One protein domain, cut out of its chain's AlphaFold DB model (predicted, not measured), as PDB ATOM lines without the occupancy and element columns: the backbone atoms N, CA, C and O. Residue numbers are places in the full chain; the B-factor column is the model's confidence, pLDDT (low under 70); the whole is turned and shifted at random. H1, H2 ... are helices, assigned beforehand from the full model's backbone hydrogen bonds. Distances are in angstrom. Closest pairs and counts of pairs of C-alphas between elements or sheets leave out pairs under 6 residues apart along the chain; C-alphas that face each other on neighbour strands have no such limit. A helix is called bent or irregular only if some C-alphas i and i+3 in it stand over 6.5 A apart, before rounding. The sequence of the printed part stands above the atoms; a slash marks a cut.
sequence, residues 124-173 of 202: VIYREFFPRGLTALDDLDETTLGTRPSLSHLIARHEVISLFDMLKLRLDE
ATOM      1  N   VAL A 124      73.915  81.234 150.464       85.12
ATOM      2  CA  VAL A 124      75.157  81.042 151.237       85.12
ATOM      3  C   VAL A 124      76.229  80.328 150.409       85.12
ATOM      4  O   VAL A 124      77.398  80.679 150.515       85.12
ATOM      5  N   ILE A 125      75.824  79.444 149.491       86.69
ATOM      6  CA  ILE A 125      76.722  78.684 148.606       86.69
ATOM      7  C   ILE A 125      77.711  79.566 147.821       86.69
ATOM      8  O   ILE A 125      78.859  79.182 147.636       86.69
ATOM      9  N   TYR A 126      77.338  80.795 147.437       87.81
ATOM     10  CA  TYR A 126      78.272  81.708 146.758       87.81
ATOM     11  C   TYR A 126      79.436  82.143 147.663       87.81
ATOM     12  O   TYR A 126      80.543  82.375 147.182       87.81
ATOM     13  N   ARG A 127      79.208  82.230 148.980       87.19
ATOM     14  CA  ARG A 127      80.258  82.515 149.971       87.19
ATOM     15  C   ARG A 127      81.146  81.302 150.225       87.19
ATOM     16  O   ARG A 127      82.300  81.480 150.589       87.19
ATOM     17  N   GLU A 128      80.622  80.096 150.031       86.81
ATOM     18  CA  GLU A 128      81.382  78.847 150.155       86.81
ATOM     19  C   GLU A 128      82.309  78.628 148.952       86.81
ATOM     20  O   GLU A 128      83.411  78.104 149.111       86.81
ATOM     21  N   PHE A 129      81.908  79.081 147.760       87.69
ATOM     22  CA  PHE A 129      82.744  79.013 146.559       87.69
ATOM     23  C   PHE A 129      83.923  79.989 146.585       87.69
ATOM     24  O   PHE A 129      85.007  79.667 146.097       87.69
ATOM     25  N   PHE A 130      83.722  81.171 147.176       86.50
ATOM     26  CA  PHE A 130      84.674  82.278 147.108       86.50
ATOM     27  C   PHE A 130      86.093  81.931 147.608       86.50
ATOM     28  O   PHE A 130      87.040  82.193 146.869       86.50
ATOM     29  N   PRO A 131      86.291  81.281 148.778       87.19
ATOM     30  CA  PRO A 131      87.625  80.901 149.256       87.19
ATOM     31  C   PRO A 131      88.372  79.930 148.337       87.19
ATOM     32  O   PRO A 131      89.587  79.805 148.445       87.19
ATOM     33  N   ARG A 132      87.652  79.221 147.464       84.75
ATOM     34  CA  ARG A 132      88.206  78.209 146.557       84.75
ATOM     35  C   ARG A 132      88.333  78.704 145.121       84.75
ATOM     36  O   ARG A 132      88.783  77.951 144.267       84.75
ATOM     37  N   GLY A 133      87.919  79.943 144.848       88.31
ATOM     38  CA  GLY A 133      87.880  80.487 143.491       88.31
ATOM     39  C   GLY A 133      86.900  79.759 142.568       88.31
ATOM     40  O   GLY A 133      87.061  79.834 141.355       88.31
ATOM     41  N   LEU A 134      85.914  79.054 143.131       89.69
ATOM     42  CA  LEU A 134      84.900  78.336 142.364       89.69
ATOM     43  C   LEU A 134      83.734  79.262 141.997       89.69
ATOM     44  O   LEU A 134      83.498  80.309 142.607       89.69
ATOM     45  N   THR A 135      82.961  78.835 141.012       89.56
ATOM     46  CA  THR A 135      81.735  79.466 140.546       89.56
ATOM     47  C   THR A 135      80.621  78.429 140.434       89.56
ATOM     48  O   THR A 135      80.858  77.226 140.371       89.56
ATOM     49  N   ALA A 136      79.369  78.885 140.361       87.81
ATOM     50  CA  ALA A 136      78.225  77.986 140.187       87.81
ATOM     51  C   ALA A 136      78.208  77.254 138.828       87.81
ATOM     52  O   ALA A 136      77.377  76.371 138.632       87.81
ATOM     53  N   LEU A 137      79.061  77.655 137.880       88.69
ATOM     54  CA  LEU A 137      79.157  77.046 136.554       88.69
ATOM     55  C   LEU A 137      80.231  75.963 136.460       88.69
ATOM     56  O   LEU A 137      80.210  75.218 135.481       88.69
ATOM     57  N   ASP A 138      81.128  75.889 137.442       87.31
ATOM     58  CA  ASP A 138      82.190  74.891 137.466       87.31
ATOM     59  C   ASP A 138      81.628  73.492 137.743       87.31
ATOM     60  O   ASP A 138      80.461  73.318 138.118       87.31
ATOM     61  N   ASP A 139      82.468  72.480 137.553       83.44
ATOM     62  CA  ASP A 139      82.108  71.104 137.866       83.44
ATOM     63  C   ASP A 139      82.169  70.890 139.387       83.44
ATOM     64  O   ASP A 139      83.221  70.904 140.038       83.44
ATOM     65  N   LEU A 140      80.975  70.788 139.970       83.06
ATOM     66  CA  LEU A 140      80.724  70.728 141.404       83.06
ATOM     67  C   LEU A 140      80.636  69.267 141.854       83.06
ATOM     68  O   LEU A 140      79.542  68.759 142.092       83.06
ATOM     69  N   ASP A 141      81.788  68.616 141.984       81.25
ATOM     70  CA  ASP A 141      81.930  67.220 142.404       81.25
ATOM     71  C   ASP A 141      82.507  67.118 143.826       81.25
ATOM     72  O   ASP A 141      83.000  68.094 144.394       81.25
ATOM     73  N   GLU A 142      82.496  65.916 144.419       78.62
ATOM     74  CA  GLU A 142      83.075  65.683 145.757       78.62
ATOM     75  C   GLU A 142      84.547  66.113 145.852       78.62
ATOM     76  O   GLU A 142      84.996  66.538 146.914       78.62
ATOM     77  N   THR A 143      85.296  66.051 144.752       75.25
ATOM     78  CA  THR A 143      86.709  66.445 144.690       75.25
ATOM     79  C   THR A 143      86.903  67.962 144.747       75.25
ATOM     80  O   THR A 143      87.855  68.428 145.371       75.25
ATOM     81  N   THR A 144      86.005  68.743 144.143       75.94
ATOM     82  CA  THR A 144      86.090  70.214 144.089       75.94
ATOM     83  C   THR A 144      85.408  70.865 145.295       75.94
ATOM     84  O   THR A 144      85.884  71.865 145.845       75.94
ATOM     85  N   LEU A 145      84.316  70.267 145.774       74.50
ATOM     86  CA  LEU A 145      83.564  70.733 146.937       74.50
ATOM     87  C   LEU A 145      84.047  70.136 148.270       74.50
ATOM     88  O   LEU A 145      83.730  70.677 149.337       74.50
ATOM     89  N   GLY A 146      84.808  69.044 148.255       74.69
ATOM     90  CA  GLY A 146      85.156  68.284 149.463       74.69
ATOM     91  C   GLY A 146      83.945  67.633 150.151       74.69
ATOM     92  O   GLY A 146      84.090  67.001 151.194       74.69
ATOM     93  N   THR A 147      82.745  67.813 149.596       76.69
ATOM     94  CA  THR A 147      81.461  67.293 150.063       76.69
ATOM     95  C   THR A 147      80.564  67.039 148.856       76.69
ATOM     96  O   THR A 147      80.812  67.550 147.762       76.69
ATOM     97  N   ARG A 148      79.505  66.244 149.036       78.88
ATOM     98  CA  ARG A 148      78.541  66.003 147.956       78.88
ATOM     99  C   ARG A 148      77.818  67.294 147.571       78.88
ATOM    100  O   ARG A 148      77.325  67.985 148.469       78.88
ATOM    101  N   PRO A 149      77.668  67.583 146.265       82.50
ATOM    102  CA  PRO A 149      76.872  68.712 145.811       82.50
ATOM    103  C   PRO A 149      75.443  68.610 146.348       82.50
ATOM    104  O   PRO A 149      74.753  67.600 146.202       82.50
ATOM    105  N   SER A 150      74.996  69.681 146.999       87.06
ATOM    106  CA  SER A 150      73.632  69.791 147.520       87.06
ATOM    107  C   SER A 150      72.675  70.355 146.467       87.06
ATOM    108  O   SER A 150      73.094  70.999 145.507       87.06
ATOM    109  N   LEU A 151      71.363  70.203 146.680       87.25
ATOM    110  CA  LEU A 151      70.334  70.774 145.798       87.25
ATOM    111  C   LEU A 151      70.507  72.292 145.576       87.25
ATOM    112  O   LEU A 151      70.240  72.798 144.488       87.25
ATOM    113  N   SER A 152      71.018  73.018 146.575       86.06
ATOM    114  CA  SER A 152      71.308  74.454 146.470       86.06
ATOM    115  C   SER A 152      72.354  74.785 145.403       86.06
ATOM    116  O   SER A 152      72.249  75.843 144.784       86.06
ATOM    117  N   HIS A 153      73.323  73.895 145.170       89.25
ATOM    118  CA  HIS A 153      74.350  74.050 144.136       89.25
ATOM    119  C   HIS A 153      73.730  73.958 142.741       89.25
ATOM    120  O   HIS A 153      73.941  74.831 141.901       89.25
ATOM    121  N   LEU A 154      72.893  72.939 142.527       88.88
ATOM    122  CA  LEU A 154      72.200  72.722 141.256       88.88
ATOM    123  C   LEU A 154      71.260  73.884 140.917       88.88
ATOM    124  O   LEU A 154      71.260  74.374 139.789       88.88
ATOM    125  N   ILE A 155      70.494  74.366 141.902       89.38
ATOM    126  CA  ILE A 155      69.592  75.503 141.689       89.38
ATOM    127  C   ILE A 155      70.384  76.776 141.379       89.38
ATOM    128  O   ILE A 155      70.005  77.512 140.474       89.38
ATOM    129  N   ALA A 156      71.492  77.031 142.079       88.81
ATOM    130  CA  ALA A 156      72.332  78.192 141.799       88.81
ATOM    131  C   ALA A 156      72.909  78.163 140.378       88.81
ATOM    132  O   ALA A 156      72.851  79.171 139.675       88.81
ATOM    133  N   ARG A 157      73.396  77.000 139.919       90.44
ATOM    134  CA  ARG A 157      73.846  76.816 138.532       90.44
ATOM    135  C   ARG A 157      72.732  77.155 137.545       90.44
ATOM    136  O   ARG A 157      72.946  77.920 136.608       90.44
ATOM    137  N   HIS A 158      71.531  76.635 137.786       90.12
ATOM    138  CA  HIS A 158      70.371  76.894 136.938       90.12
ATOM    139  C   HIS A 158      69.958  78.379 136.929       90.12
ATOM    140  O   HIS A 158      69.663  78.927 135.869       90.12
ATOM    141  N   GLU A 159      69.965  79.060 138.079       89.12
ATOM    142  CA  GLU A 159      69.684  80.503 138.181       89.12
ATOM    143  C   GLU A 159      70.692  81.339 137.380       89.12
ATOM    144  O   GLU A 159      70.300  82.259 136.661       89.12
ATOM    145  N   VAL A 160      71.980  80.990 137.453       88.69
ATOM    146  CA  VAL A 160      73.040  81.667 136.695       88.69
ATOM    147  C   VAL A 160      72.877  81.443 135.191       88.69
ATOM    148  O   VAL A 160      72.946  82.406 134.430       88.69
ATOM    149  N   ILE A 161      72.597  80.213 134.750       89.12
ATOM    150  CA  ILE A 161      72.332  79.915 133.332       89.12
ATOM    151  C   ILE A 161      71.113  80.705 132.838       89.12
ATOM    152  O   ILE A 161      71.187  81.396 131.825       89.12
ATOM    153  N   SER A 162      70.025  80.703 133.609       88.19
ATOM    154  CA  SER A 162      68.818  81.460 133.277       88.19
ATOM    155  C   SER A 162      69.083  82.970 133.187       88.19
ATOM    156  O   SER A 162      68.546  83.648 132.306       88.19
ATOM    157  N   LEU A 163      69.951  83.516 134.047       86.88
ATOM    158  CA  LEU A 163      70.406  84.904 133.945       86.88
ATOM    159  C   LEU A 163      71.144  85.167 132.627       86.88
ATOM    160  O   LEU A 163      70.870  86.184 131.986       86.88
ATOM    161  N   PHE A 164      72.046  84.281 132.201       85.25
ATOM    162  CA  PHE A 164      72.739  84.430 130.918       85.25
ATOM    163  C   PHE A 164      71.761  84.459 129.738       85.25
ATOM    164  O   PHE A 164      71.868  85.345 128.881       85.25
ATOM    165  N   ASP A 165      70.752  83.588 129.750       84.00
ATOM    166  CA  ASP A 165      69.701  83.562 128.730       84.00
ATOM    167  C   ASP A 165      68.878  84.862 128.717       84.00
ATOM    168  O   ASP A 165      68.569  85.419 127.657       84.00
ATOM    169  N   MET A 166      68.560  85.404 129.898       82.50
ATOM    170  CA  MET A 166      67.818  86.662 130.039       82.50
ATOM    171  C   MET A 166      68.625  87.890 129.606       82.50
ATOM    172  O   MET A 166      68.066  88.822 129.015       82.50
ATOM    173  N   LEU A 167      69.932  87.912 129.879       81.25
ATOM    174  CA  LEU A 167      70.793  89.046 129.542       81.25
ATOM    175  C   LEU A 167      70.863  89.278 128.028       81.25
ATOM    176  O   LEU A 167      71.037  90.431 127.609       81.25
ATOM    177  N   LYS A 168      70.670  88.226 127.212       77.56
ATOM    178  CA  LYS A 168      70.742  88.276 125.739       77.56
ATOM    179  C   LYS A 168      71.953  89.093 125.291       77.56
ATOM    180  O   LYS A 168      71.816  90.075 124.554       77.56
ATOM    181  N   LEU A 169      73.119  88.764 125.848       74.12
ATOM    182  CA  LEU A 169      74.347  89.511 125.605       74.12
ATOM    183  C   LEU A 169      74.642  89.484 124.104       74.12
ATOM    184  O   LEU A 169      74.773  88.421 123.503       74.12
ATOM    185  N   ARG A 170      74.711  90.667 123.487       65.00
ATOM    186  CA  ARG A 170      75.067  90.777 122.073       65.00
ATOM    187  C   ARG A 170      76.553  90.455 121.942       65.00
ATOM    188  O   ARG A 170      77.404  91.221 122.398       65.00
ATOM    189  N   LEU A 171      76.855  89.300 121.358       65.81
ATOM    190  CA  LEU A 171      78.210  88.930 120.968       65.81
ATOM    191  C   LEU A 171      78.560  89.665 119.673       65.81
ATOM    192  O   LEU A 171      78.490  89.105 118.583       65.81
ATOM    193  N   ASP A 172      78.903  90.943 119.805       69.00
ATOM    194  CA  ASP A 172      79.401  91.733 118.680       69.00
ATOM    195  C   ASP A 172      80.787  91.227 118.248       69.00
ATOM    196  O   ASP A 172      81.511  90.606 119.029       69.00
ATOM    197  N   GLU A 173      81.218  91.560 117.034       70.06
ATOM    198  CA  GLU A 173      82.516  91.135 116.488       70.06
ATOM    199  C   GLU A 173      83.699  91.511 117.407       70.06
ATOM    200  O   GLU A 173      84.620  90.728 117.628       70.06
TER     201      GLU A 173
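Overview. This is residues 124 to 173 of the 202 residues of an uncharacterized protein of Alphaproteobacteria bacterium (UniProt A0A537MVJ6). A small head of two short helices, H1 and H2, and their loops sits at the beginning of one long helix, H3, whose far part sticks out with the tail as an arm, residues 162 to 173. H1 begins close to the beginning of H3, with Ile 125 near His 153, and makes a corner with it, about perpendicular to it. The printed part has 50 residues, with three named helices in the order H1, H2, H3, no named strand, and the class all helix. The whole is loose, with a radius of gyration of the C-alphas of 12.8 A, and elongated, spanning 39 by 21 by 17 A.

Along the chain. Find C-alpha 125 at (76.722, 78.684, 148.606); from there H1 runs through residues 125 to 132, 11.7 A from first to last C-alpha. H1 is only just irregular: C-alphas 128 and 131 are 6.6 A apart. Go on to H2, residues 142 to 145, 5.2 A long. H3, residues 151 to 167, runs 24.5 A from C-alpha 151 at (70.334, 70.774, 145.798) to C-alpha 167 at (70.793, 89.046, 129.542).

Arrangement. Look first at H1 and H3, which are close but not clearly touching: their closest C-alphas, of Ile 125 and His 153, are 6.9 A apart. Their lines stand at 87 degrees, about perpendicular. H1 and H2 are near each other, their closest C-alphas 8.3 A apart, while H2 and H3 are apart. In H3 every O i to N i+4 pair is within hydrogen-bond range, in H1 2 of 4 are, and H2 is too short for such a pair.

Size, cuts and confidence. The C-alphas farthest apart, of Thr 147 and Glu 173, are 41.2 A apart. Without the free residues 162 to 173, the body of 38 residues spans 22 by 17 by 16 A. The printed part has no cut; the link from H1 to H2 is short and that from H2 to H3 is tight. The mean pLDDT of the printed part is 83.4, and residues 170 to 172 are under 70.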